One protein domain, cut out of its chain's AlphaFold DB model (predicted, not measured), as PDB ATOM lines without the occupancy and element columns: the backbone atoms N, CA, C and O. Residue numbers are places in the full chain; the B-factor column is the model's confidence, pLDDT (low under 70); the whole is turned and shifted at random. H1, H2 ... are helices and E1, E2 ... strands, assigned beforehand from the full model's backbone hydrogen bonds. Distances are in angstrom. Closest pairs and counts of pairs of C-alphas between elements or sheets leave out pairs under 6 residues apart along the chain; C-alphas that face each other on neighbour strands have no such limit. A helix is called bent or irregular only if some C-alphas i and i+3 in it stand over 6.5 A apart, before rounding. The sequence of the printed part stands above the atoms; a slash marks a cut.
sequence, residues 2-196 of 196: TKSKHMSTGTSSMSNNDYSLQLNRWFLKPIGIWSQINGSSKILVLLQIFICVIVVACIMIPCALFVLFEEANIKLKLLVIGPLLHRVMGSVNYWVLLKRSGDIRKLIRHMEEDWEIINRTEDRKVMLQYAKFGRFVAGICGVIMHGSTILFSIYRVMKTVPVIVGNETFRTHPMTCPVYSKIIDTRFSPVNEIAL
ATOM      1  N   THR A   2     -37.629  75.419 -20.472       45.62
ATOM      2  CA  THR A   2     -36.786  74.214 -20.650       45.62
ATOM      3  C   THR A   2     -37.536  72.969 -21.150       45.62
ATOM      4  O   THR A   2     -36.983  72.192 -21.922       45.62
ATOM      5  N   LYS A   3     -38.821  72.809 -20.804       41.03
ATOM      6  CA  LYS A   3     -39.638  71.637 -21.190       41.03
ATOM      7  C   LYS A   3     -39.873  71.510 -22.706       41.03
ATOM      8  O   LYS A   3     -39.871  70.407 -23.238       41.03
ATOM      9  N   SER A   4     -40.024  72.637 -23.409       46.06
ATOM     10  CA  SER A   4     -40.298  72.666 -24.857       46.06
ATOM     11  C   SER A   4     -39.070  72.276 -25.698       46.06
ATOM     12  O   SER A   4     -39.182  71.459 -26.609       46.06
ATOM     13  N   LYS A   5     -37.869  72.753 -25.326       47.47
ATOM     14  CA  LYS A   5     -36.601  72.363 -25.975       47.47
ATOM     15  C   LYS A   5     -36.272  70.881 -25.788       47.47
ATOM     16  O   LYS A   5     -35.780  70.242 -26.713       47.47
ATOM     17  N   HIS A   6     -36.555  70.322 -24.614       52.59
ATOM     18  CA  HIS A   6     -36.315  68.902 -24.355       52.59
ATOM     19  C   HIS A   6     -37.267  68.011 -25.174       52.59
ATOM     20  O   HIS A   6     -36.855  66.990 -25.720       52.59
ATOM     21  N   MET A   7     -38.523  68.442 -25.336       49.44
ATOM     22  CA  MET A   7     -39.539  67.722 -26.111       49.44
ATOM     23  C   MET A   7     -39.294  67.775 -27.631       49.44
ATOM     24  O   MET A   7     -39.509  66.781 -28.326       49.44
ATOM     25  N   SER A   8     -38.779  68.891 -28.162       60.84
ATOM     26  CA  SER A   8     -38.383  68.985 -29.579       60.84
ATOM     27  C   SER A   8     -37.084  68.224 -29.893       60.84
ATOM     28  O   SER A   8     -36.906  67.681 -30.986       60.84
ATOM     29  N   THR A   9     -36.177  68.126 -28.921       59.47
ATOM     30  CA  THR A   9     -34.927  67.366 -29.073       59.47
ATOM     31  C   THR A   9     -35.189  65.857 -29.046       59.47
ATOM     32  O   THR A   9     -34.662  65.143 -29.898       59.47
ATOM     33  N   GLY A  10     -36.083  65.385 -28.166       61.44
ATOM     34  CA  GLY A  10     -36.488  63.975 -28.098       61.44
ATOM     35  C   GLY A  10     -37.227  63.489 -29.350       61.44
ATOM     36  O   GLY A  10     -36.850  62.480 -29.938       61.44
ATOM     37  N   THR A  11     -38.215  64.247 -29.839       65.31
ATOM     38  CA  THR A  11     -38.972  63.880 -31.058       65.31
ATOM     39  C   THR A  11     -38.093  63.828 -32.306       65.31
ATOM     40  O   THR A  11     -38.223  62.930 -33.138       65.31
ATOM     41  N   SER A  12     -37.142  64.754 -32.426       69.25
ATOM     42  CA  SER A  12     -36.195  64.741 -33.536       69.25
ATOM     43  C   SER A  12     -35.187  63.583 -33.428       69.25
ATOM     44  O   SER A  12     -34.762  63.064 -34.460       69.25
ATOM     45  N   SER A  13     -34.767  63.187 -32.217       71.00
ATOM     46  CA  SER A  13     -33.855  62.047 -32.019       71.00
ATOM     47  C   SER A  13     -34.529  60.726 -32.409       71.00
ATOM     48  O   SER A  13     -33.987  59.988 -33.230       71.00
ATOM     49  N   MET A  14     -35.772  60.504 -31.960       71.94
ATOM     50  CA  MET A  14     -36.572  59.338 -32.356       71.94
ATOM     51  C   MET A  14     -36.725  59.231 -33.881       71.94
ATOM     52  O   MET A  14     -36.510  58.164 -34.449       71.94
ATOM     53  N   SER A  15     -37.013  60.351 -34.558       81.25
ATOM     54  CA  SER A  15     -37.110  60.405 -36.026       81.25
ATOM     55  C   SER A  15     -35.791  60.036 -36.725       81.25
ATOM     56  O   SER A  15     -35.788  59.288 -37.703       81.25
ATOM     57  N   ASN A  16     -34.650  60.497 -36.203       82.38
ATOM     58  CA  ASN A  16     -33.332  60.182 -36.763       82.38
ATOM     59  C   ASN A  16     -32.923  58.720 -36.543       82.38
ATOM     60  O   ASN A  16     -32.329  58.100 -37.431       82.38
ATOM     61  N   ASN A  17     -33.242  58.169 -35.375       82.88
ATOM     62  CA  ASN A  17     -33.002  56.767 -35.071       82.88
ATOM     63  C   ASN A  17     -33.845  55.859 -35.986       82.88
ATOM     64  O   ASN A  17     -33.312  54.983 -36.671       82.88
ATOM     65  N   ASP A  18     -35.146  56.143 -36.110       86.56
ATOM     66  CA  ASP A  18     -36.029  55.427 -37.036       86.56
ATOM     67  C   ASP A  18     -35.555  55.557 -38.487       86.56
ATOM     68  O   ASP A  18     -35.502  54.557 -39.207       86.56
ATOM     69  N   TYR A  19     -35.132  56.751 -38.909       88.19
ATOM     70  CA  TYR A  19     -34.540  56.969 -40.228       88.19
ATOM     71  C   TYR A  19     -33.311  56.081 -40.467       88.19
ATOM     72  O   TYR A  19     -33.145  55.548 -41.566       88.19
ATOM     73  N   SER A  20     -32.462  55.900 -39.457       85.44
ATOM     74  CA  SER A  20     -31.235  55.104 -39.560       85.44
ATOM     75  C   SER A  20     -31.525  53.605 -39.665       85.44
ATOM     76  O   SER A  20     -30.881  52.898 -40.438       85.44
ATOM     77  N   LEU A  21     -32.531  53.115 -38.934       86.56
ATOM     78  CA  LEU A  21     -32.859  51.688 -38.860       86.56
ATOM     79  C   LEU A  21     -33.878  51.225 -39.911       86.56
ATOM     80  O   LEU A  21     -33.978  50.024 -40.166       86.56
ATOM     81  N   GLN A  22     -34.618  52.137 -40.547       89.19
ATOM     82  CA  GLN A  22     -35.736  51.821 -41.447       89.19
ATOM     83  C   GLN A  22     -35.397  50.782 -42.530       89.19
ATOM     84  O   GLN A  22     -36.142  49.818 -42.701       89.19
ATOM     85  N   LEU A  23     -34.279  50.948 -43.249       85.38
ATOM     86  CA  LEU A  23     -33.903  50.010 -44.317       85.38
ATOM     87  C   LEU A  23     -33.515  48.635 -43.763       85.38
ATOM     88  O   LEU A  23     -33.953  47.617 -44.292       85.38
ATOM     89  N   ASN A  24     -32.772  48.594 -42.655       86.44
ATOM     90  CA  ASN A  24     -32.430  47.336 -41.989       86.44
ATOM     91  C   ASN A  24     -33.696  46.590 -41.540       86.44
ATOM     92  O   ASN A  24     -33.789  45.376 -41.720       86.44
ATOM     93  N   ARG A  25     -34.713  47.309 -41.037       87.06
ATOM     94  CA  ARG A  25     -36.030  46.728 -40.722       87.06
ATOM     95  C   ARG A  25     -36.682  46.123 -41.958       87.06
ATOM     96  O   ARG A  25     -37.153  44.992 -41.897       87.06
ATOM     97  N   TRP A  26     -36.702  46.856 -43.070       87.38
ATOM     98  CA  TRP A  26     -37.314  46.395 -44.319       87.38
ATOM     99  C   TRP A  26     -36.661  45.124 -44.867       87.38
ATOM    100  O   TRP A  26     -37.384  44.238 -45.312       87.38
ATOM    101  N   PHE A  27     -35.336  44.985 -44.771       84.31
ATOM    102  CA  PHE A  27     -34.643  43.767 -45.202       84.31
ATOM    103  C   PHE A  27     -34.813  42.596 -44.224       84.31
ATOM    104  O   PHE A  27     -35.042  41.465 -44.646       84.31
ATOM    105  N   LEU A  28     -34.732  42.839 -42.912       85.88
ATOM    106  CA  LEU A  28     -34.736  41.767 -41.906       85.88
ATOM    107  C   LEU A  28     -36.140  41.248 -41.560       85.88
ATOM    108  O   LEU A  28     -36.272  40.127 -41.063       85.88
ATOM    109  N   LYS A  29     -37.191  42.044 -41.788       84.44
ATOM    110  CA  LYS A  29     -38.583  41.673 -41.497       84.44
ATOM    111  C   LYS A  29     -39.116  40.510 -42.348       84.44
ATOM    112  O   LYS A  29     -39.591  39.557 -41.731       84.44
ATOM    113  N   PRO A  30     -39.022  40.507 -43.693       79.50
ATOM    114  CA  PRO A  30     -39.529  39.395 -44.508       79.50
ATOM    115  C   PRO A  30     -38.807  38.072 -44.217       79.50
ATOM    116  O   PRO A  30     -39.411  37.004 -44.278       79.50
ATOM    117  N   ILE A  31     -37.534  38.146 -43.823       79.25
ATOM    118  CA  ILE A  31     -36.685  36.983 -43.540       79.25
ATOM    119  C   ILE A  31     -36.877  36.460 -42.093       79.25
ATOM    120  O   ILE A  31     -36.223  35.513 -41.660       79.25
ATOM    121  N   GLY A  32     -37.757  37.082 -41.299       80.00
ATOM    122  CA  GLY A  32     -38.068  36.666 -39.924       80.00
ATOM    123  C   GLY A  32     -37.043  37.069 -38.861       80.00
ATOM    124  O   GLY A  32     -37.327  36.977 -37.668       80.00
ATOM    125  N   ILE A  33     -35.884  37.594 -39.262       82.75
ATOM    126  CA  ILE A  33     -34.809  37.993 -38.343       82.75
ATOM    127  C   ILE A  33     -35.234  39.202 -37.498       82.75
ATOM    128  O   ILE A  33     -34.949  39.249 -36.303       82.75
ATOM    129  N   TRP A  34     -35.980  40.159 -38.068       81.19
ATOM    130  CA  TRP A  34     -36.475  41.308 -37.292       81.19
ATOM    131  C   TRP A  34     -37.447  40.886 -36.182       81.19
ATOM    132  O   TRP A  34     -37.412  41.439 -35.089       81.19
ATOM    133  N   SER A  35     -38.280  39.872 -36.437       76.00
ATOM    134  CA  SER A  35     -39.192  39.288 -35.441       76.00
ATOM    135  C   SER A  35     -38.403  38.718 -34.254       76.00
ATOM    136  O   SER A  35     -38.722  38.968 -33.089       76.00
ATOM    137  N   GLN A  36     -37.277  38.059 -34.548       74.81
ATOM    138  CA  GLN A  36     -36.348  37.595 -33.526       74.81
ATOM    139  C   GLN A  36     -35.738  38.760 -32.744       74.81
ATOM    140  O   GLN A  36     -35.680  38.662 -31.522       74.81
ATOM    141  N   ILE A  37     -35.313  39.845 -33.407       75.69
ATOM    142  CA  ILE A  37     -34.713  41.056 -32.801       75.69
ATOM    143  C   ILE A  37     -35.711  41.824 -31.919       75.69
ATOM    144  O   ILE A  37     -35.334  42.305 -30.851       75.69
ATOM    145  N   ASN A  38     -36.982  41.884 -32.309       74.25
ATOM    146  CA  ASN A  38     -38.012  42.646 -31.601       74.25
ATOM    147  C   ASN A  38     -38.668  41.875 -30.439       74.25
ATOM    148  O   ASN A  38     -39.614  42.358 -29.828       74.25
ATOM    149  N   GLY A  39     -38.208  40.650 -30.154       65.69
ATOM    150  CA  GLY A  39     -38.753  39.839 -29.061       65.69
ATOM    151  C   GLY A  39     -40.168  39.326 -29.328       65.69
ATOM    152  O   GLY A  39     -40.926  39.100 -28.389       65.69
ATOM    153  N   SER A  40     -40.540  39.139 -30.600       72.12
ATOM    154  CA  SER A  40     -41.796  38.479 -30.963       72.12
ATOM    155  C   SER A  40     -41.867  37.065 -30.377       72.12
ATOM    156  O   SER A  40     -40.851  36.485 -29.983       72.12
ATOM    157  N   SER A  41     -43.075  36.498 -30.295       78.62
ATOM    158  CA  SER A  41     -43.255  35.183 -29.679       78.62
ATOM    159  C   SER A  41     -42.337  34.146 -30.340       78.62
ATOM    160  O   SER A  41     -42.235  34.063 -31.567       78.62
ATOM    161  N   LYS A  42     -41.645  33.345 -29.513       78.81
ATOM    162  CA  LYS A  42     -40.675  32.337 -29.984       78.81
ATOM    163  C   LYS A  42     -41.281  31.415 -31.048       78.81
ATOM    164  O   LYS A  42     -40.598  31.042 -31.996       78.81
ATOM    165  N   ILE A  43     -42.570  31.107 -30.906       81.88
ATOM    166  CA  ILE A  43     -43.346  30.266 -31.821       81.88
ATOM    167  C   ILE A  43     -43.460  30.906 -33.210       81.88
ATOM    168  O   ILE A  43     -43.209  30.227 -34.199       81.88
ATOM    169  N   LEU A  44     -43.773  32.204 -33.309       81.69
ATOM    170  CA  LEU A  44     -43.879  32.893 -34.602       81.69
ATOM    171  C   LEU A  44     -42.529  32.971 -35.321       81.69
ATOM    172  O   LEU A  44     -42.463  32.794 -36.534       81.69
ATOM    173  N   VAL A  45     -41.445  33.203 -34.577       82.25
ATOM    174  CA  VAL A  45     -40.084  33.220 -35.135       82.25
ATOM    175  C   VAL A  45     -39.699  31.838 -35.665       82.25
ATOM    176  O   VAL A  45     -39.238  31.727 -36.798       82.25
ATOM    177  N   LEU A  46     -39.932  30.781 -34.879       83.94
ATOM    178  CA  LEU A  46     -39.679  29.395 -35.288       83.94
ATOM    179  C   LEU A  46     -40.499  29.004 -36.520       83.94
ATOM    180  O   LEU A  46     -39.951  28.414 -37.447       83.94
ATOM    181  N   LEU A  47     -41.781  29.377 -36.557       86.38
ATOM    182  CA  LEU A  47     -42.660  29.121 -37.695       86.38
ATOM    183  C   LEU A  47     -42.146  29.812 -38.967       86.38
ATOM    184  O   LEU A  47     -42.059  29.173 -40.011       86.38
ATOM    185  N   GLN A  48     -41.746  31.085 -38.879       83.50
ATOM    186  CA  GLN A  48     -41.198  31.828 -40.017       83.50
ATOM    187  C   GLN A  48     -39.905  31.183 -40.544       83.50
ATOM    188  O   GLN A  48     -39.756  31.011 -41.752       83.50
ATOM    189  N   ILE A  49     -38.989  30.785 -39.650       85.56
ATOM    190  CA  ILE A  49     -37.746  30.088 -40.022       85.56
ATOM    191  C   ILE A  49     -38.069  28.757 -40.707       85.56
ATOM    192  O   ILE A  49     -37.505  28.453 -41.755       85.56
ATOM    193  N   PHE A  50     -38.997  27.982 -40.142       88.69
ATOM    194  CA  PHE A  50     -39.410  26.694 -40.690       88.69
ATOM    195  C   PHE A  50     -39.987  26.834 -42.103       88.69
ATOM    196  O   PHE A  50     -39.561  26.121 -43.010       88.69
ATOM    197  N   ILE A  51     -40.876  27.811 -42.316       88.94
ATOM    198  CA  ILE A  51     -41.430  28.126 -43.639       88.94
ATOM    199  C   ILE A  51     -40.309  28.508 -44.614       88.94
ATOM    200  O   ILE A  51     -40.249  27.959 -45.712       88.94
ATOM    201  N   CYS A  52     -39.386  29.395 -44.223       85.56
ATOM    202  CA  CYS A  52     -38.258  29.786 -45.075       85.56
ATOM    203  C   CYS A  52     -37.382  28.587 -45.469       85.56
ATOM    204  O   CYS A  52     -37.031  28.447 -46.640       85.56
ATOM    205  N   VAL A  53     -37.050  27.711 -44.517       88.50
ATOM    206  CA  VAL A  53     -36.232  26.516 -44.773       88.50
ATOM    207  C   VAL A  53     -36.947  25.551 -45.716       88.50
ATOM    208  O   VAL A  53     -36.316  25.067 -46.655       88.50
ATOM    209  N   ILE A  54     -38.249  25.312 -45.526       91.25
ATOM    210  CA  ILE A  54     -39.041  24.462 -46.427       91.25
ATOM    211  C   ILE A  54     -39.051  25.037 -47.839       91.25
ATOM    212  O   ILE A  54     -38.747  24.318 -48.785       91.25
ATOM    213  N   VAL A  55     -39.357  26.328 -47.996       89.06
ATOM    214  CA  VAL A  55     -39.416  26.974 -49.317       89.06
ATOM    215  C   VAL A  55     -38.072  26.863 -50.039       89.06
ATOM    216  O   VAL A  55     -38.029  26.508 -51.216       89.06
ATOM    217  N   VAL A  56     -36.963  27.106 -49.334       88.19
ATOM    218  CA  VAL A  56     -35.616  26.950 -49.902       88.19
ATOM    219  C   VAL A  56     -35.347  25.492 -50.280       88.19
ATOM    220  O   VAL A  56     -34.880  25.234 -51.387       88.19
ATOM    221  N   ALA A  57     -35.666  24.534 -49.408       90.12
ATOM    222  CA  ALA A  57     -35.444  23.112 -49.657       90.12
ATOM    223  C   ALA A  57     -36.252  22.596 -50.858       90.12
ATOM    224  O   ALA A  57     -35.689  21.917 -51.717       90.12
ATOM    225  N   CYS A  58     -37.528  22.980 -50.974       89.81
ATOM    226  CA  CYS A  58     -38.400  22.606 -52.088       89.81
ATOM    227  C   CYS A  58     -37.873  23.075 -53.451       89.81
ATOM    228  O   CYS A  58     -38.168  22.442 -54.456       89.81
ATOM    229  N   ILE A  59     -37.083  24.151 -53.502       85.69
ATOM    230  CA  ILE A  59     -36.470  24.646 -54.745       85.69
ATOM    231  C   ILE A  59     -35.079  24.030 -54.953       85.69
ATOM    232  O   ILE A  59     -34.720  23.630 -56.061       85.69
ATOM    233  N   MET A  60     -34.279  23.951 -53.890       89.50
ATOM    234  CA  MET A  60     -32.881  23.524 -53.968       89.50
ATOM    235  C   MET A  60     -32.729  22.024 -54.196       89.50
ATOM    236  O   MET A  60     -31.872  21.627 -54.983       89.50
ATOM    237  N   ILE A  61     -33.544  21.192 -53.541       91.38
ATOM    238  CA  ILE A  61     -33.439  19.732 -53.644       91.38
ATOM    239  C   ILE A  61     -33.717  19.267 -55.081       91.38
ATOM    240  O   ILE A  61     -32.850  18.597 -55.644       91.38
ATOM    241  N   PRO A  62     -34.833  19.644 -55.737       91.12
ATOM    242  CA  PRO A  62     -35.094  19.178 -57.097       91.12
ATOM    243  C   PRO A  62     -34.069  19.692 -58.111       91.12
ATOM    244  O   PRO A  62     -33.717  18.972 -59.043       91.12
ATOM    245  N   CYS A  63     -33.544  20.901 -57.899       89.94
ATOM    246  CA  CYS A  63     -32.516  21.486 -58.754       89.94
ATOM    247  C   CYS A  63     -31.142  20.819 -58.567       89.94
ATOM    248  O   CYS A  63     -30.426  20.575 -59.538       89.94
ATOM    249  N   ALA A  64     -30.782  20.438 -57.339       90.88
ATOM    250  CA  ALA A  64     -29.589  19.637 -57.080       90.88
ATOM    251  C   ALA A  64     -29.706  18.236 -57.701       90.88
ATOM    252  O   ALA A  64     -28.767  17.773 -58.346       90.88
ATOM    253  N   LEU A  65     -30.872  17.591 -57.576       92.25
ATOM    254  CA  LEU A  65     -31.142  16.298 -58.212       92.25
ATOM    255  C   LEU A  65     -31.023  16.380 -59.738       92.25
ATOM    256  O   LEU A  65     -30.427  15.488 -60.335       92.25
ATOM    257  N   PHE A  66     -31.492  17.465 -60.362       90.25
ATOM    258  CA  PHE A  66     -31.284  17.707 -61.792       90.25
ATOM    259  C   PHE A  66     -29.791  17.742 -62.151       90.25
ATOM    260  O   PHE A  66     -29.347  17.054 -63.068       90.25
ATOM    261  N   VAL A  67     -28.982  18.512 -61.416       89.62
ATOM    262  CA  VAL A  67     -27.543  18.629 -61.706       89.62
ATOM    263  C   VAL A  67     -26.830  17.280 -61.552       89.62
ATOM    264  O   VAL A  67     -25.987  16.937 -62.387       89.62
ATOM    265  N   LEU A  68     -27.184  16.503 -60.526       89.44
ATOM    266  CA  LEU A  68     -26.547  15.222 -60.213       89.44
ATOM    267  C   LEU A  68     -26.988  14.087 -61.145       89.44
ATOM    268  O   LEU A  68     -26.136  13.370 -61.663       89.44
ATOM    269  N   PHE A  69     -28.294  13.940 -61.383       89.00
ATOM    270  CA  PHE A  69     -28.877  12.732 -61.976       89.00
ATOM    271  C   PHE A  69     -29.494  12.923 -63.361       89.00
ATOM    272  O   PHE A  69     -29.741  11.926 -64.034       89.00
ATOM    273  N   GLU A  70     -29.771  14.152 -63.808       86.44
ATOM    274  CA  GLU A  70     -30.298  14.350 -65.162       86.44
ATOM    275  C   GLU A  70     -29.180  14.148 -66.193       86.44
ATOM    276  O   GLU A  70     -28.082  14.711 -66.071       86.44
ATOM    277  N   GLU A  71     -29.469  13.390 -67.246       82.50
ATOM    278  CA  GLU A  71     -28.604  13.232 -68.416       82.50
ATOM    279  C   GLU A  71     -28.694  14.480 -69.307       82.50
ATOM    280  O   GLU A  71     -29.271  14.495 -70.390       82.50
ATOM    281  N   ALA A  72     -28.151  15.584 -68.798       78.69
ATOM    282  CA  ALA A  72     -28.122  16.876 -69.466       78.69
ATOM    283  C   ALA A  72     -26.709  17.242 -69.938       78.69
ATOM    284  O   ALA A  72     -25.710  16.922 -69.288       78.69
ATOM    285  N   ASN A  73     -26.633  18.010 -71.029       82.06
ATOM    286  CA  ASN A  73     -25.385  18.569 -71.551       82.06
ATOM    287  C   ASN A  73     -24.577  19.286 -70.453       82.06
ATOM    288  O   ASN A  73     -25.121  20.119 -69.725       82.06
ATOM    289  N   ILE A  74     -23.258  19.064 -70.400       83.25
ATOM    290  CA  ILE A  74     -22.361  19.689 -69.405       83.25
ATOM    291  C   ILE A  74     -22.485  21.220 -69.424       83.25
ATOM    292  O   ILE A  74     -22.532  21.855 -68.373       83.25
ATOM    293  N   LYS A  75     -22.632  21.819 -70.615       82.44
ATOM    294  CA  LYS A  75     -22.877  23.264 -70.772       82.44
ATOM    295  C   LYS A  75     -24.146  23.725 -70.040       82.44
ATOM    296  O   LYS A  75     -24.128  24.770 -69.400       82.44
ATOM    297  N   LEU A  76     -25.230  22.946 -70.102       82.25
ATOM    298  CA  LEU A  76     -26.479  23.255 -69.400       82.25
ATOM    299  C   LEU A  76     -26.307  23.103 -67.885       82.25
ATOM    300  O   LEU A  76     -26.727  23.990 -67.144       82.25
ATOM    301  N   LYS A  77     -25.630  22.040 -67.428       84.31
ATOM    302  CA  LYS A  77     -25.323  21.844 -66.003       84.31
ATOM    303  C   LYS A  77     -24.495  23.003 -65.438       84.31
ATOM    304  O   LYS A  77     -24.859  23.555 -64.405       84.31
ATOM    305  N   LEU A  78     -23.453  23.446 -66.145       85.06
ATOM    306  CA  LEU A  78     -22.625  24.593 -65.745       85.06
ATOM    307  C   LEU A  78     -23.431  25.896 -65.626       85.06
ATOM    308  O   LEU A  78     -23.249  26.642 -64.666       85.06
ATOM    309  N   LEU A  79     -24.362  26.148 -66.552       84.56
ATOM    310  CA  LEU A  79     -25.236  27.327 -66.498       84.56
ATOM    311  C   LEU A  79     -26.199  27.315 -65.301       84.56
ATOM    312  O   LEU A  79     -26.603  28.384 -64.853       84.56
ATOM    313  N   VAL A  80     -26.574  26.136 -64.802       84.75
ATOM    314  CA  VAL A  80     -27.467  25.959 -63.641       84.75
ATOM    315  C   VAL A  80     -26.694  25.977 -62.319       84.75
ATOM    316  O   VAL A  80     -27.205  26.469 -61.312       84.75
ATOM    317  N   ILE A  81     -25.443  25.505 -62.319       87.06
ATOM    318  CA  ILE A  81     -24.568  25.512 -61.139       87.06
ATOM    319  C   ILE A  81     -24.372  26.935 -60.601       87.06
ATOM    320  O   ILE A  81     -24.394  27.121 -59.390       87.06
ATOM    321  N   GLY A  82     -24.241  27.944 -61.468       86.00
ATOM    322  CA  GLY A  82     -24.112  29.344 -61.043       86.00
ATOM    323  C   GLY A  82     -25.279  29.814 -60.156       86.00
ATOM    324  O   GLY A  82     -25.057  30.146 -58.987       86.00
ATOM    325  N   PRO A  83     -26.529  29.800 -60.658       84.88
ATOM    326  CA  PRO A  83     -27.721  30.087 -59.859       84.88
ATOM    327  C   PRO A  83     -27.867  29.207 -58.611       84.88
ATOM    328  O   PRO A  83     -28.277  29.703 -57.561       84.88
ATOM    329  N   LEU A  84     -27.511  27.922 -58.692       87.19
ATOM    330  CA  LEU A  84     -27.563  27.008 -57.550       87.19
ATOM    331  C   LEU A  84     -26.590  27.443 -56.441       87.19
ATOM    332  O   LEU A  84     -26.998  27.593 -55.291       87.19
ATOM    333  N   LEU A  85     -25.331  27.727 -56.783       88.62
ATOM    334  CA  LEU A  85     -24.320  28.226 -55.844       88.62
ATOM    335  C   LEU A  85     -24.720  29.572 -55.236       88.62
ATOM    336  O   LEU A  85     -24.546  29.778 -54.035       88.62
ATOM    337  N   HIS A  86     -25.310  30.466 -56.032       87.19
ATOM    338  CA  HIS A  86     -25.835  31.735 -55.530       87.19
ATOM    339  C   HIS A  86     -26.906  31.520 -54.446       87.19
ATOM    340  O   HIS A  86     -26.858  32.149 -53.388       87.19
ATOM    341  N   ARG A  87     -27.835  30.574 -54.650       87.25
ATOM    342  CA  ARG A  87     -28.856  30.214 -53.649       87.25
ATOM    343  C   ARG A  87     -28.263  29.532 -52.409       87.25
ATOM    344  O   ARG A  87     -28.720  29.802 -51.295       87.25
ATOM    345  N   VAL A  88     -27.227  28.700 -52.566       89.81
ATOM    346  CA  VAL A  88     -26.482  28.133 -51.424       89.81
ATOM    347  C   VAL A  88     -25.851  29.254 -50.598       89.81
ATOM    348  O   VAL A  88     -26.039  29.295 -49.385       89.81
ATOM    349  N   MET A  89     -25.174  30.205 -51.245       91.12
ATOM    350  CA  MET A  89     -24.556  31.350 -50.570       91.12
ATOM    351  C   MET A  89     -25.591  32.201 -49.821       91.12
ATOM    352  O   MET A  89     -25.372  32.571 -48.667       91.12
ATOM    353  N   GLY A  90     -26.749  32.463 -50.435       89.44
ATOM    354  CA  GLY A  90     -27.869  33.141 -49.777       89.44
ATOM    355  C   GLY A  90     -28.338  32.410 -48.514       89.44
ATOM    356  O   GLY A  90     -28.560  33.037 -47.480       89.44
ATOM    357  N   SER A  91     -28.401  31.077 -48.570       89.75
ATOM    358  CA  SER A  91     -28.770  30.231 -47.428       89.75
ATOM    359  C   SER A  91     -27.729  30.302 -46.304       89.75
ATOM    360  O   SER A  91     -28.089  30.461 -45.140       89.75
ATOM    361  N   VAL A  92     -26.434  30.245 -46.632       92.12
ATOM    362  CA  VAL A  92     -25.340  30.406 -45.655       92.12
ATOM    363  C   VAL A  92     -25.407  31.778 -44.980       92.12
ATOM    364  O   VAL A  92     -25.361  31.860 -43.753       92.12
ATOM    365  N   ASN A  93     -25.590  32.851 -45.756       91.19
ATOM    366  CA  ASN A  93     -25.740  34.205 -45.219       91.19
ATOM    367  C   ASN A  93     -26.953  34.321 -44.286       91.19
ATOM    368  O   ASN A  93     -26.852  34.928 -43.219       91.19
ATOM    369  N   TYR A  94     -28.077  33.692 -44.640       90.25
ATOM    370  CA  TYR A  94     -29.250  33.625 -43.771       90.25
ATOM    371  C   TYR A  94     -28.939  32.949 -42.429       90.25
ATOM    372  O   TYR A  94     -29.232  33.517 -41.376       90.25
ATOM    373  N   TRP A  95     -28.281  31.786 -42.443       89.75
ATOM    374  CA  TRP A  95     -27.885  31.082 -41.219       89.75
ATOM    375  C   TRP A  95     -26.933  31.905 -40.345       89.75
ATOM    376  O   TRP A  95     -27.082  31.929 -39.120       89.75
ATOM    377  N   VAL A  96     -25.978  32.614 -40.955       92.31
ATOM    378  CA  VAL A  96     -25.064  33.513 -40.235       92.31
ATOM    379  C   VAL A  96     -25.834  34.647 -39.559       92.31
ATOM    380  O   VAL A  96     -25.605  34.910 -38.376       92.31
ATOM    381  N   LEU A  97     -26.765  35.293 -40.269       90.88
ATOM    382  CA  LEU A  97     -27.602  36.353 -39.705       90.88
ATOM    383  C   LEU A  97     -28.495  35.837 -38.574       90.88
ATOM    384  O   LEU A  97     -28.629  36.502 -37.549       90.88
ATOM    385  N   LEU A  98     -29.061  34.638 -38.725       89.44
ATOM    386  CA  LEU A  98     -29.883  34.006 -37.698       89.44
ATOM    387  C   LEU A  98     -29.075  33.750 -36.417       89.44
ATOM    388  O   LEU A  98     -29.503  34.128 -35.321       89.44
ATOM    389  N   LYS A  99     -27.872  33.178 -36.560       90.06
ATOM    390  CA  LYS A  99     -26.945  32.916 -35.447       90.06
ATOM    391  C   LYS A  99     -26.494  34.207 -34.758       90.06
ATOM    392  O   LYS A  99     -26.406  34.240 -33.536       90.06
ATOM    393  N   ARG A 100     -26.233  35.272 -35.526       91.06
ATOM    394  CA  ARG A 100     -25.779  36.579 -35.012       91.06
ATOM    395  C   ARG A 100     -26.912  37.544 -34.660       91.06
ATOM    396  O   ARG A 100     -26.649  38.682 -34.289       91.06
ATOM    397  N   SER A 101     -28.172  37.125 -34.739       89.06
ATOM    398  CA  SER A 101     -29.331  37.983 -34.449       89.06
ATOM    399  C   SER A 101     -29.305  38.597 -33.040       89.06
ATOM    400  O   SER A 101     -29.800  39.707 -32.839       89.06
ATOM    401  N   GLY A 102     -28.708  37.905 -32.061       89.12
ATOM    402  CA  GLY A 102     -28.460  38.434 -30.716       89.12
ATOM    403  C   GLY A 102     -27.488  39.617 -30.718       89.12
ATOM    404  O   GLY A 102     -27.797  40.664 -30.152       89.12
ATOM    405  N   ASP A 103     -26.366  39.479 -31.424       92.31
ATOM    406  CA  ASP A 103     -25.356  40.532 -31.570       92.31
ATOM    407  C   ASP A 103     -25.914  41.733 -32.339       92.31
ATOM    408  O   ASP A 103     -25.717  42.876 -31.936       92.31
ATOM    409  N   ILE A 104     -26.679  41.479 -33.408       90.81
ATOM    410  CA  ILE A 104     -27.343  42.521 -34.203       90.81
ATOM    411  C   ILE A 104     -28.316  43.319 -33.330       90.81
ATOM    412  O   ILE A 104     -28.340  44.543 -33.397       90.81
ATOM    413  N   ARG A 105     -29.095  42.651 -32.473       89.88
ATOM    414  CA  ARG A 105     -29.987  43.328 -31.523       89.88
ATOM    415  C   ARG A 105     -29.215  44.197 -30.537       89.88
ATOM    416  O   ARG A 105     -29.640  45.313 -30.266       89.88
ATOM    417  N   LYS A 106     -28.096  43.697 -30.004       92.38
ATOM    418  CA  LYS A 106     -27.245  44.470 -29.093       92.38
ATOM    419  C   LYS A 106     -26.681  45.711 -29.789       92.38
ATOM    420  O   LYS A 106     -26.715  46.787 -29.206       92.38
ATOM    421  N   LEU A 107     -26.232  45.568 -31.038       91.38
ATOM    422  CA  LEU A 107     -25.758  46.680 -31.861       91.38
ATOM    423  C   LEU A 107     -26.860  47.718 -32.100       91.38
ATOM    424  O   LEU A 107     -26.612  48.903 -31.920       91.38
ATOM    425  N   ILE A 108     -28.068  47.275 -32.464       90.38
ATOM    426  CA  ILE A 108     -29.217  48.171 -32.639       90.38
ATOM    427  C   ILE A 108     -29.479  48.931 -31.342       90.38
ATOM    428  O   ILE A 108     -29.533  50.149 -31.383       90.38
ATOM    429  N   ARG A 109     -29.540  48.248 -30.194       90.62
ATOM    430  CA  ARG A 109     -29.798  48.906 -28.907       90.62
ATOM    431  C   ARG A 109     -28.742  49.960 -28.566       90.62
ATOM    432  O   ARG A 109     -29.100  51.048 -28.148       90.62
ATOM    433  N   HIS A 110     -27.460  49.668 -28.799       91.62
ATOM    434  CA  HIS A 110     -26.403  50.666 -28.615       91.62
ATOM    435  C   HIS A 110     -26.579  51.866 -29.554       91.62
ATOM    436  O   HIS A 110     -26.431  52.995 -29.114       91.62
ATOM    437  N   MET A 111     -26.952  51.648 -30.820       90.06
ATOM    438  CA  MET A 111     -27.241  52.762 -31.730       90.06
ATOM    439  C   MET A 111     -28.408  53.619 -31.222       90.06
ATOM    440  O   MET A 111     -28.342  54.838 -31.320       90.06
ATOM    441  N   GLU A 112     -29.470  52.999 -30.700       90.00
ATOM    442  CA  GLU A 112     -30.617  53.711 -30.120       90.00
ATOM    443  C   GLU A 112     -30.194  54.546 -28.902       90.00
ATOM    444  O   GLU A 112     -30.503  55.736 -28.845       90.00
ATOM    445  N   GLU A 113     -29.419  53.953 -27.988       91.06
ATOM    446  CA  GLU A 113     -28.836  54.629 -26.821       91.06
ATOM    447  C   GLU A 113     -27.940  55.814 -27.252       91.06
ATOM    448  O   GLU A 113     -28.081  56.922 -26.728       91.06
ATOM    449  N   ASP A 114     -27.083  55.633 -28.263       90.06
ATOM    450  CA  ASP A 114     -26.209  56.687 -28.797       90.06
ATOM    451  C   ASP A 114     -27.013  57.870 -29.368       90.06
ATOM    452  O   ASP A 114     -26.651  59.031 -29.167       90.06
ATOM    453  N   TRP A 115     -28.134  57.605 -30.054       88.88
ATOM    454  CA  TRP A 115     -29.020  58.658 -30.567       88.88
ATOM    455  C   TRP A 115     -29.725  59.440 -29.453       88.88
ATOM    456  O   TRP A 115     -29.993  60.635 -29.627       88.88
ATOM    457  N   GLU A 116     -30.045  58.800 -28.328       87.38
ATOM    458  CA  GLU A 116     -30.685  59.455 -27.182       87.38
ATOM    459  C   GLU A 116     -29.703  60.298 -26.362       87.38
ATOM    460  O   GLU A 116     -30.053  61.393 -25.919       87.38
ATOM    461  N   ILE A 117     -28.470  59.818 -26.180       88.56
ATOM    462  CA  ILE A 117     -27.460  60.469 -25.330       88.56
ATOM    463  C   ILE A 117     -26.853  61.707 -26.014       88.56
ATOM    464  O   ILE A 117     -26.386  62.635 -25.342       88.56
ATOM    465  N   ILE A 118     -26.845  61.758 -27.350       88.12
ATOM    466  CA  ILE A 118     -26.108  62.792 -28.076       88.12
ATOM    467  C   ILE A 118     -26.791  64.169 -28.034       88.12
ATOM    468  O   ILE A 118     -27.804  64.439 -28.680       88.12
ATOM    469  N   ASN A 119     -26.180  65.094 -27.288       81.31
ATOM    470  CA  ASN A 119     -26.691  66.460 -27.120       81.31
ATOM    471  C   ASN A 119     -26.032  67.492 -28.044       81.31
ATOM    472  O   ASN A 119     -26.593  68.568 -28.268       81.31
ATOM    473  N   ARG A 120     -24.837  67.210 -28.580       86.75
ATOM    474  CA  ARG A 120     -24.117  68.162 -29.438       86.75
ATOM    475  C   ARG A 120     -24.640  68.090 -30.868       86.75
ATOM    476  O   ARG A 120     -24.637  67.037 -31.503       86.75
ATOM    477  N   THR A 121     -25.041  69.243 -31.397       85.31
ATOM    478  CA  THR A 121     -25.584  69.359 -32.756       85.31
ATOM    479  C   THR A 121     -24.593  68.898 -33.828       85.31
ATOM    480  O   THR A 121     -25.017  68.291 -34.806       85.31
ATOM    481  N   GLU A 122     -23.293  69.156 -33.655       89.94
ATOM    482  CA  GLU A 122     -22.271  68.742 -34.629       89.94
ATOM    483  C   GLU A 122     -22.117  67.220 -34.691       89.94
ATOM    484  O   GLU A 122     -22.203  66.644 -35.776       89.94
ATOM    485  N   ASP A 123     -22.028  66.547 -33.544       90.06
ATOM    486  CA  ASP A 123     -21.912  65.086 -33.500       90.06
ATOM    487  C   ASP A 123     -23.164  64.418 -34.099       90.06
ATOM    488  O   ASP A 123     -23.082  63.467 -34.879       90.06
ATOM    489  N   ARG A 124     -24.344  64.996 -33.840       87.56
ATOM    490  CA  ARG A 124     -25.608  64.543 -34.428       87.56
ATOM    491  C   ARG A 124     -25.652  64.693 -35.952       87.56
ATOM    492  O   ARG A 124     -26.218  63.835 -36.634       87.56
ATOM    493  N   LYS A 125     -25.070  65.764 -36.510       90.81
ATOM    494  CA  LYS A 125     -24.938  65.928 -37.971       90.81
ATOM    495  C   LYS A 125     -24.033  64.846 -38.557       90.81
ATOM    496  O   LYS A 125     -24.380  64.286 -39.594       90.81
ATOM    497  N   VAL A 126     -22.923  64.530 -37.889       93.12
ATOM    498  CA  VAL A 126     -21.989  63.479 -38.317       93.12
ATOM    499  C   VAL A 126     -22.673  62.108 -38.316       93.12
ATOM    500  O   VAL A 126     -22.651  61.417 -39.335       93.12
ATOM    501  N   MET A 127     -23.382  61.737 -37.245       92.19
ATOM    502  CA  MET A 127     -24.154  60.484 -37.207       92.19
ATOM    503  C   MET A 127     -25.185  60.404 -38.342       92.19
ATOM    504  O   MET A 127     -25.331  59.365 -38.986       92.19
ATOM    505  N   LEU A 128     -25.873  61.512 -38.641       91.50
ATOM    506  CA  LEU A 128     -26.841  61.565 -39.738       91.50
ATOM    507  C   LEU A 128     -26.171  61.386 -41.112       91.50
ATOM    508  O   LEU A 128     -26.750  60.758 -41.998       91.50
ATOM    509  N   GLN A 129     -24.964  61.925 -41.310       94.25
ATOM    510  CA  GLN A 129     -24.195  61.716 -42.540       94.25
ATOM    511  C   GLN A 129     -23.838  60.238 -42.727       94.25
ATOM    512  O   GLN A 129     -24.071  59.695 -43.808       94.25
ATOM    513  N   TYR A 130     -23.376  59.561 -41.671       93.69
ATOM    514  CA  TYR A 130     -23.116  58.121 -41.717       93.69
ATOM    515  C   TYR A 130     -24.386  57.303 -41.959       93.69
ATOM    516  O   TYR A 130     -24.366  56.382 -42.775       93.69
ATOM    517  N   ALA A 131     -25.510  57.665 -41.333       92.19
ATOM    518  CA  ALA A 131     -26.793  57.011 -41.586       92.19
ATOM    519  C   ALA A 131     -27.218  57.143 -43.058       92.19
ATOM    520  O   ALA A 131     -27.599  56.157 -43.689       92.19
ATOM    521  N   LYS A 132     -27.098  58.341 -43.648       92.88
ATOM    522  CA  LYS A 132     -27.381  58.573 -45.076       92.88
ATOM    523  C   LYS A 132     -26.468  57.752 -45.981       92.88
ATOM    524  O   LYS A 132     -26.953  57.126 -46.921       92.88
ATOM    525  N   PHE A 133     -25.171  57.725 -45.684       93.75
ATOM    526  CA  PHE A 133     -24.203  56.940 -46.445       93.75
ATOM    527  C   PHE A 133     -24.505  55.439 -46.368       93.75
ATOM    528  O   PHE A 133     -24.602  54.778 -47.400       93.75
ATOM    529  N   GLY A 134     -24.757  54.907 -45.169       91.62
ATOM    530  CA  GLY A 134     -25.139  53.507 -44.979       91.62
ATOM    531  C   GLY A 134     -26.411  53.143 -45.746       91.62
ATOM    532  O   GLY A 134     -26.465  52.101 -46.396       91.62
ATOM    533  N   ARG A 135     -27.412  54.034 -45.758       93.31
ATOM    534  CA  ARG A 135     -28.634  53.844 -46.555       93.31
ATOM    535  C   ARG A 135     -28.367  53.847 -48.057       93.31
ATOM    536  O   ARG A 135     -28.951  53.036 -48.769       93.31
ATOM    537  N   PHE A 136     -27.505  54.741 -48.533       92.88
ATOM    538  CA  PHE A 136     -27.117  54.798 -49.940       92.88
ATOM    539  C   PHE A 136     -26.432  53.499 -50.382       92.88
ATOM    540  O   PHE A 136     -26.841  52.895 -51.373       92.88
ATOM    541  N   VAL A 137     -25.466  53.015 -49.595       93.62
ATOM    542  CA  VAL A 137     -24.778  51.741 -49.850       93.62
ATOM    543  C   VAL A 137     -25.762  50.571 -49.823       93.62
ATOM    544  O   VAL A 137     -25.786  49.779 -50.762       93.62
ATOM    545  N   ALA A 138     -26.631  50.489 -48.810       91.12
ATOM    546  CA  ALA A 138     -27.651  49.443 -48.724       91.12
ATOM    547  C   ALA A 138     -28.610  49.459 -49.928       91.12
ATOM    548  O   ALA A 138     -28.977  48.401 -50.438       91.12
ATOM    549  N   GLY A 139     -28.979  50.650 -50.411       91.00
ATOM    550  CA  GLY A 139     -29.784  50.822 -51.619       91.00
ATOM    551  C   GLY A 139     -29.089  50.269 -52.863       91.00
ATOM    552  O   GLY A 139     -29.681  49.467 -53.582       91.00
ATOM    553  N   ILE A 140     -27.819  50.627 -53.082       93.44
ATOM    554  CA  ILE A 140     -27.018  50.099 -54.199       93.44
ATOM    555  C   ILE A 140     -26.905  48.574 -54.114       93.44
ATOM    556  O   ILE A 140     -27.151  47.888 -55.106       93.44
ATOM    557  N   CYS A 141     -26.589  48.027 -52.936       90.81
ATOM    558  CA  CYS A 141     -26.513  46.581 -52.733       90.81
ATOM    559  C   CYS A 141     -27.843  45.896 -53.072       90.81
ATOM    560  O   CYS A 141     -27.847  44.914 -53.813       90.81
ATOM    561  N   GLY A 142     -28.966  46.438 -52.594       89.00
ATOM    562  CA  GLY A 142     -30.299  45.916 -52.899       89.00
ATOM    563  C   GLY A 142     -30.606  45.927 -54.398       89.00
ATOM    564  O   GLY A 142     -31.048  44.915 -54.942       89.00
ATOM    565  N   VAL A 143     -30.310  47.035 -55.086       92.38
ATOM    566  CA  VAL A 143     -30.506  47.163 -56.540       92.38
ATOM    567  C   VAL A 143     -29.660  46.150 -57.304       92.38
ATOM    568  O   VAL A 143     -30.176  45.492 -58.202       92.38
ATOM    569  N   ILE A 144     -28.391  45.969 -56.943       91.50
ATOM    570  CA  ILE A 144     -27.507  45.011 -57.621       91.50
ATOM    571  C   ILE A 144     -27.974  43.567 -57.380       91.50
ATOM    572  O   ILE A 144     -28.057  42.776 -58.325       91.50
ATOM    573  N   MET A 145     -28.318  43.214 -56.136       87.12
ATOM    574  CA  MET A 145     -28.758  41.861 -55.773       87.12
ATOM    575  C   MET A 145     -30.056  41.465 -56.486       87.12
ATOM    576  O   MET A 145     -30.127  40.403 -57.108       87.12
ATOM    577  N   HIS A 146     -31.078  42.322 -56.437       85.62
ATOM    578  CA  HIS A 146     -32.352  42.033 -57.095       85.62
ATOM    579  C   HIS A 146     -32.272  42.225 -58.612       85.62
ATOM    580  O   HIS A 146     -32.785  41.396 -59.362       85.62
ATOM    581  N   GLY A 147     -31.585  43.271 -59.072       90.12
ATOM    582  CA  GLY A 147     -31.458  43.608 -60.488       90.12
ATOM    583  C   GLY A 147     -30.755  42.520 -61.294       90.12
ATOM    584  O   GLY A 147     -31.258  42.129 -62.341       90.12
ATOM    585  N   SER A 148     -29.649  41.964 -60.788       87.06
ATOM    586  CA  SER A 148     -28.949  40.857 -61.462       87.06
ATOM    587  C   SER A 148     -29.839  39.624 -61.640       87.06
ATOM    588  O   SER A 148     -29.876  39.042 -62.724       87.06
ATOM    589  N   THR A 149     -30.612  39.272 -60.610       85.31
ATOM    590  CA  THR A 149     -31.555  38.146 -60.657       85.31
ATOM    591  C   THR A 149     -32.674  38.402 -61.666       85.31
ATOM    592  O   THR A 149     -32.956  37.540 -62.493       85.31
ATOM    593  N   ILE A 150     -33.281  39.594 -61.644       88.75
ATOM    594  CA  ILE A 150     -34.362  39.973 -62.567       88.75
ATOM    595  C   ILE A 150     -33.866  39.969 -64.016       88.75
ATOM    596  O   ILE A 150     -34.503  39.369 -64.878       88.75
ATOM    597  N   LEU A 151     -32.715  40.591 -64.288       90.19
ATOM    598  CA  LEU A 151     -32.130  40.641 -65.629       90.19
ATOM    599  C   LEU A 151     -31.790  39.242 -66.151       90.19
ATOM    600  O   LEU A 151     -32.073  38.933 -67.309       90.19
ATOM    601  N   PHE A 152     -31.229  38.381 -65.295       85.69
ATOM    602  CA  PHE A 152     -30.959  36.995 -65.658       85.69
ATOM    603  C   PHE A 152     -32.252  36.238 -65.976       85.69
ATOM    604  O   PHE A 152     -32.317  35.565 -67.003       85.69
ATOM    605  N   SER A 153     -33.297  36.388 -65.157       84.69
ATOM    606  CA  SER A 153     -34.601  35.769 -65.409       84.69
ATOM    607  C   SER A 153     -35.213  36.240 -66.729       84.69
ATOM    608  O   SER A 153     -35.580  35.402 -67.544       84.69
ATOM    609  N   ILE A 154     -35.237  37.549 -67.009       87.81
ATOM    610  CA  ILE A 154     -35.750  38.090 -68.283       87.81
ATOM    611  C   ILE A 154     -34.996  37.486 -69.472       87.81
ATOM    612  O   ILE A 154     -35.611  37.008 -70.425       87.81
ATOM    613  N   TYR A 155     -33.664  37.439 -69.401       87.38
ATOM    614  CA  TYR A 155     -32.843  36.823 -70.442       87.38
ATOM    615  C   TYR A 155     -33.187  35.343 -70.667       87.38
ATOM    616  O   TYR A 155     -33.173  34.874 -71.806       87.38
ATOM    617  N   ARG A 156     -33.509  34.597 -69.602       83.81
ATOM    618  CA  ARG A 156     -33.928  33.193 -69.695       83.81
ATOM    619  C   ARG A 156     -35.313  33.053 -70.319       83.81
ATOM    620  O   ARG A 156     -35.455  32.222 -71.207       83.81
ATOM    621  N   VAL A 157     -36.281  33.891 -69.943       83.56
ATOM    622  CA  VAL A 157     -37.632  33.886 -70.536       83.56
ATOM    623  C   VAL A 157     -37.590  34.237 -72.025       83.56
ATOM    624  O   VAL A 157     -38.233  33.580 -72.832       83.56
ATOM    625  N   MET A 158     -36.782  35.218 -72.431       85.38
ATOM    626  CA  MET A 158     -36.674  35.608 -73.843       85.38
ATOM    627  C   MET A 158     -35.983  34.558 -74.721       85.38
ATOM    628  O   MET A 158     -36.099  34.600 -75.946       85.38
ATOM    629  N   LYS A 159     -35.229  33.629 -74.123       83.62
ATOM    630  CA  LYS A 159     -34.547  32.568 -74.859       83.62
ATOM    631  C   LYS A 159     -35.400  31.315 -74.935       83.62
ATOM    632  O   LYS A 159     -36.007  30.891 -73.961       83.62
ATOM    633  N   THR A 160     -35.347  30.667 -76.090       81.44
ATOM    634  CA  THR A 160     -35.918  29.337 -76.289       81.44
ATOM    635  C   THR A 160     -34.813  28.401 -76.747       81.44
ATOM    636  O   THR A 160     -34.059  28.730 -77.667       81.44
ATOM    637  N   VAL A 161     -34.702  27.244 -76.104       81.50
ATOM    638  CA  VAL A 161     -33.708  26.217 -76.424       81.50
ATOM    639  C   VAL A 161     -34.396  24.973 -76.990       81.50
ATOM    640  O   VAL A 161     -35.498  24.639 -76.549       81.50
ATOM    641  N   PRO A 162     -33.791  24.292 -77.980       76.81
ATOM    642  CA  PRO A 162     -34.296  23.010 -78.445       76.81
ATOM    643  C   PRO A 162     -33.974  21.922 -77.414       76.81
ATOM    644  O   PRO A 162     -32.840  21.814 -76.944       76.81
ATOM    645  N   VAL A 163     -34.969  21.108 -77.077       75.94
ATOM    646  CA  VAL A 163     -34.832  19.904 -76.257       75.94
ATOM    647  C   VAL A 163     -35.272  18.722 -77.107       75.94
ATOM    648  O   VAL A 163     -36.404  18.684 -77.584       75.94
ATOM    649  N   ILE A 164     -34.360  17.779 -77.321       74.81
ATOM    650  CA  ILE A 164     -34.616  16.571 -78.106       74.81
ATOM    651  C   ILE A 164     -35.069  15.484 -77.135       74.81
ATOM    652  O   ILE A 164     -34.339  15.158 -76.197       74.81
ATOM    653  N   VAL A 165     -36.271  14.948 -77.342       72.44
ATOM    654  CA  VAL A 165     -36.799  13.820 -76.565       72.44
ATOM    655  C   VAL A 165     -37.222  12.736 -77.549       72.44
ATOM    656  O   VAL A 165     -38.201  12.888 -78.276       72.44
ATOM    657  N   GLY A 166     -36.461  11.641 -77.599       77.62
ATOM    658  CA  GLY A 166     -36.639  10.619 -78.631       77.62
ATOM    659  C   GLY A 166     -36.298  11.172 -80.018       77.62
ATOM    660  O   GLY A 166     -35.193  11.670 -80.219       77.62
ATOM    661  N   ASN A 167     -37.245  11.088 -80.959       77.69
ATOM    662  CA  ASN A 167     -37.086  11.568 -82.339       77.69
ATOM    663  C   ASN A 167     -37.713  12.957 -82.588       77.69
ATOM    664  O   ASN A 167     -37.646  13.475 -83.698       77.69
ATOM    665  N   GLU A 168     -38.318  13.561 -81.561       77.69
ATOM    666  CA  GLU A 168     -39.018  14.844 -81.651       77.69
ATOM    667  C   GLU A 168     -38.205  15.961 -80.979       77.69
ATOM    668  O   GLU A 168     -37.570  15.763 -79.935       77.69
ATOM    669  N   THR A 169     -38.224  17.158 -81.576       79.00
ATOM    670  CA  THR A 169     -37.537  18.344 -81.039       79.00
ATOM    671  C   THR A 169     -38.550  19.369 -80.551       79.00
ATOM    672  O   THR A 169     -39.274  19.971 -81.340       79.00
ATOM    673  N   PHE A 170     -38.547  19.630 -79.247       78.69
ATOM    674  CA  PHE A 170     -39.406  20.623 -78.608       78.69
ATOM    675  C   PHE A 170     -38.644  21.922 -78.360       78.69
ATOM    676  O   PHE A 170     -37.432  21.925 -78.149       78.69
ATOM    677  N   ARG A 171     -39.356  23.048 -78.367       78.44
ATOM    678  CA  ARG A 171     -38.804  24.367 -78.041       78.44
ATOM    679  C   ARG A 171     -39.262  24.762 -76.643       78.44
ATOM    680  O   ARG A 171     -40.461  24.798 -76.396       78.44
ATOM    681  N   THR A 172     -38.323  25.042 -75.741       82.62
ATOM    682  CA  THR A 172     -38.629  25.271 -74.319       82.62
ATOM    683  C   THR A 172     -37.894  26.485 -73.775       82.62
ATOM    684  O   THR A 172     -36.804  26.832 -74.246       82.62
ATOM    685  N   HIS A 173     -38.473  27.145 -72.775       82.06
ATOM    686  CA  HIS A 173     -37.791  28.205 -72.052       82.06
ATOM    687  C   HIS A 173     -36.875  27.589 -70.986       82.06
ATOM    688  O   HIS A 173     -37.304  26.751 -70.184       82.06
ATOM    689  N   PRO A 174     -35.583  27.953 -70.965       81.12
ATOM    690  CA  PRO A 174     -34.633  27.353 -70.050       81.12
ATOM    691  C   PRO A 174     -34.820  27.940 -68.641       81.12
ATOM    692  O   PRO A 174     -34.474  29.091 -68.395       81.12
ATOM    693  N   MET A 175     -35.282  27.151 -67.672       80.19
ATOM    694  CA  MET A 175     -35.483  27.644 -66.297       80.19
ATOM    695  C   MET A 175     -34.178  28.016 -65.591       80.19
ATOM    696  O   MET A 175     -33.141  27.389 -65.807       80.19
ATOM    697  N   THR A 176     -34.235  28.990 -64.685       80.25
ATOM    698  CA  THR A 176     -33.090  29.409 -63.856       80.25
ATOM    699  C   THR A 176     -32.616  28.308 -62.897       80.25
ATOM    700  O   THR A 176     -31.415  28.172 -62.679       80.25
ATOM    701  N   CYS A 177     -33.541  27.507 -62.352       81.94
ATOM    702  CA  CYS A 177     -33.247  26.288 -61.590       81.94
ATOM    703  C   CYS A 177     -34.192  25.176 -62.075       81.94
ATOM    704  O   CYS A 177     -35.341  25.142 -61.641       81.94
ATOM    705  N   PRO A 178     -33.770  24.328 -63.023       85.56
ATOM    706  CA  PRO A 178     -34.611  23.256 -63.527       85.56
ATOM    707  C   PRO A 178     -34.900  22.201 -62.463       85.56
ATOM    708  O   PRO A 178     -34.061  21.913 -61.613       85.56
ATOM    709  N   VAL A 179     -36.090  21.615 -62.538       87.06
ATOM    710  CA  VAL A 179     -36.528  20.520 -61.672       87.06
ATOM    711  C   VAL A 179     -36.087  19.192 -62.283       87.06
ATOM    712  O   VAL A 179     -36.086  19.033 -63.503       87.06
ATOM    713  N   TYR A 180     -35.687  18.237 -61.442       88.75
ATOM    714  CA  TYR A 180     -35.390  16.878 -61.890       88.75
ATOM    715  C   TYR A 180     -36.614  16.268 -62.583       88.75
ATOM    716  O   TYR A 180     -37.698  16.243 -61.992       88.75
ATOM    717  N   SER A 181     -36.445  15.762 -63.809       85.38
ATOM    718  CA  SER A 181     -37.572  15.411 -64.686       85.38
ATOM    719  C   SER A 181     -38.478  14.316 -64.116       85.38
ATOM    720  O   SER A 181     -39.674  14.298 -64.397       85.38
ATOM    721  N   LYS A 182     -37.947  13.445 -63.245       87.81
ATOM    722  CA  LYS A 182     -38.731  12.410 -62.545       87.81
ATOM    723  C   LYS A 182     -39.634  12.948 -61.429       87.81
ATOM    724  O   LYS A 182     -40.483  12.205 -60.950       87.81
ATOM    725  N   ILE A 183     -39.434  14.190 -60.984       86.62
ATOM    726  CA  ILE A 183     -40.314  14.859 -60.012       86.62
ATOM    727  C   ILE A 183     -41.378  15.649 -60.773       86.62
ATOM    728  O   ILE A 183     -42.568  15.430 -60.567       86.62
ATOM    729  N   ILE A 184     -40.947  16.558 -61.652       84.69
ATOM    730  CA  ILE A 184     -41.820  17.343 -62.530       84.69
ATOM    731  C   ILE A 184     -41.114  17.501 -63.872       84.69
ATOM    732  O   ILE A 184     -40.008  18.042 -63.933       84.69
ATOM    733  N   ASP A 185     -41.770  17.082 -64.953       83.75
ATOM    734  CA  ASP A 185     -41.231  17.250 -66.297       83.75
ATOM    735  C   ASP A 185     -41.589  18.619 -66.880       83.75
ATOM    736  O   ASP A 185     -42.593  18.835 -67.556       83.75
ATOM    737  N   THR A 186     -40.713  19.569 -66.608       84.12
ATOM    738  CA  THR A 186     -40.799  20.959 -67.060       84.12
ATOM    739  C   THR A 186     -40.330  21.171 -68.505       84.12
ATOM    740  O   THR A 186     -40.173  22.315 -68.930       84.12
ATOM    741  N   ARG A 187     -40.016  20.105 -69.258       81.88
ATOM    742  CA  ARG A 187     -39.579  20.210 -70.663       81.88
ATOM    743  C   ARG A 187     -40.748  20.432 -71.617       81.88
ATOM    744  O   ARG A 187     -40.527  20.858 -72.740       81.88
ATOM    745  N   PHE A 188     -41.976  20.162 -71.194       82.88
ATOM    746  CA  PHE A 188     -43.147  20.239 -72.062       82.88
ATOM    747  C   PHE A 188     -44.066  21.398 -71.668       82.88
ATOM    748  O   PHE A 188     -44.191  21.740 -70.490       82.88
ATOM    749  N   SER A 189     -44.713  22.013 -72.659       80.12
ATOM    750  CA  SER A 189     -45.817  22.954 -72.423       80.12
ATOM    751  C   SER A 189     -47.058  22.165 -71.962       80.12
ATOM    752  O   SER A 189     -47.252  21.036 -72.424       80.12
ATOM    753  N   PRO A 190     -47.878  22.687 -71.030       84.44
ATOM    754  CA  PRO A 190     -47.812  24.021 -70.413       84.44
ATOM    755  C   PRO A 190     -46.922  24.102 -69.160       84.44
ATOM    756  O   PRO A 190     -46.697  25.186 -68.630       84.44
ATOM    757  N   VAL A 191     -46.395  22.975 -68.671       85.19
ATOM    758  CA  VAL A 191     -45.649  22.912 -67.399       85.19
ATOM    759  C   VAL A 191     -44.408  23.809 -67.419       85.19
ATOM    760  O   VAL A 191     -44.100  24.444 -66.413       85.19
ATOM    761  N   ASN A 192     -43.727  23.908 -68.565       84.31
ATOM    762  CA  ASN A 192     -42.580  24.800 -68.748       84.31
ATOM    763  C   ASN A 192     -42.918  26.273 -68.472       84.31
ATOM    764  O   ASN A 192     -42.114  26.958 -67.858       84.31
ATOM    765  N   GLU A 193     -44.093  26.736 -68.899       83.69
ATOM    766  CA  GLU A 193     -44.539  28.126 -68.742       83.69
ATOM    767  C   GLU A 193     -45.008  28.403 -67.309       83.69
ATOM    768  O   GLU A 193     -44.761  29.477 -66.772       83.69
ATOM    769  N   ILE A 194     -45.637  27.414 -66.667       83.62
ATOM    770  CA  ILE A 194     -46.102  27.506 -65.273       83.62
ATOM    771  C   ILE A 194     -44.921  27.530 -64.290       83.62
ATOM    772  O   ILE A 194     -45.002  28.158 -63.237       83.62
ATOM    773  N   ALA A 195     -43.837  26.825 -64.614       79.81
ATOM    774  CA  ALA A 195     -42.662  26.697 -63.755       79.81
ATOM    775  C   ALA A 195     -41.591  27.788 -63.967       79.81
ATOM    776  O   ALA A 195     -40.585  27.771 -63.250       79.81
ATOM    777  N   LEU A 196     -41.762  28.673 -64.961       73.31
ATOM    778  CA  LEU A 196     -40.748  29.638 -65.408       73.31
ATOM    779  C   LEU A 196     -40.551  30.831 -64.464       73.31
ATOM    780  O   LEU A 196     -41.555  31.390 -63.971       73.31
TER     781      LEU A 196
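Overview. This is residues 2 to 196 of the 196 residues of the protein "uncharacterized protein LOC112462397" of Temnothorax curvispinosus (UniProt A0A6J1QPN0). Long helices make an open, hollow triangle, with H6 as its base, H4 and H5 meeting at a corner as its other sides, and H1 packed between H5 and H6. H3 folds back along H4, H2 sits by the corner, and the hairpin of E1 and E2 prolongs the end of H6, with H7 near it. The printed part has 195 residues, with seven named helices and two named strands in the order H1 H2 H3 H4 H5 H6 E1 E2 H7; the class is mostly helix, and the whole is loose, with a radius of gyration of the C-alphas of 23.6 A and spans of 88 by 35 by 26 A.

Arrangement. E1, residues 161 to 165, and E2, 168 to 172, form an antiparallel hairpin, with N 163 and O 170 2.8 A apart. The closest C-alphas of E2 and H7, 191 to 194, are Thr 172 and Asn 192, 6.8 A. H6, 121 to 158, touches H1, 2 to 28, at Ser 20 and Ala 131, 5.2 A, a shallow tilt of 23 degrees, the same way. H1 touches H5, 101 to 117, at Ser 13 and Trp 115, 6.1 A, opposite ways. H2, 33 to 37, touches H5 at Ile 37 and Arg 105, 5.4 A, and H3, 42 to 69, at Gln 36 and Val 45, 6.0 A. H3 and H4, 74 to 99, form a helical hairpin, touching at Val 67 and Lys 77, 5.8 A; H4 and H6 are apart. Every O i to N i+4 pair is within hydrogen-bond range in H2 and H5, against 21 of 23 in H1, 23 of 24 in H3, 20 of 22 in H4 and 33 of 34 in H6; H7 is too short for one.

Along the chain. H6 is 54.3 A long, H3 39.3 A, H1 38.8 A and H4 36.7 A. H1 is irregular, C-alphas 20 and 23 being 7.5 A apart. C-alpha 2 is at (-36.786, 74.214, -20.650) and C-alpha 194 at (-46.102, 27.506, -65.273).

Size, cuts and confidence. The C-alphas of Thr 2 and Asn 167 are farthest apart, 87.9 A. The printed part has no cut; the link E2 to H7 is long, 18 residues. Residues 2 to 12 and 39 have pLDDT under 70.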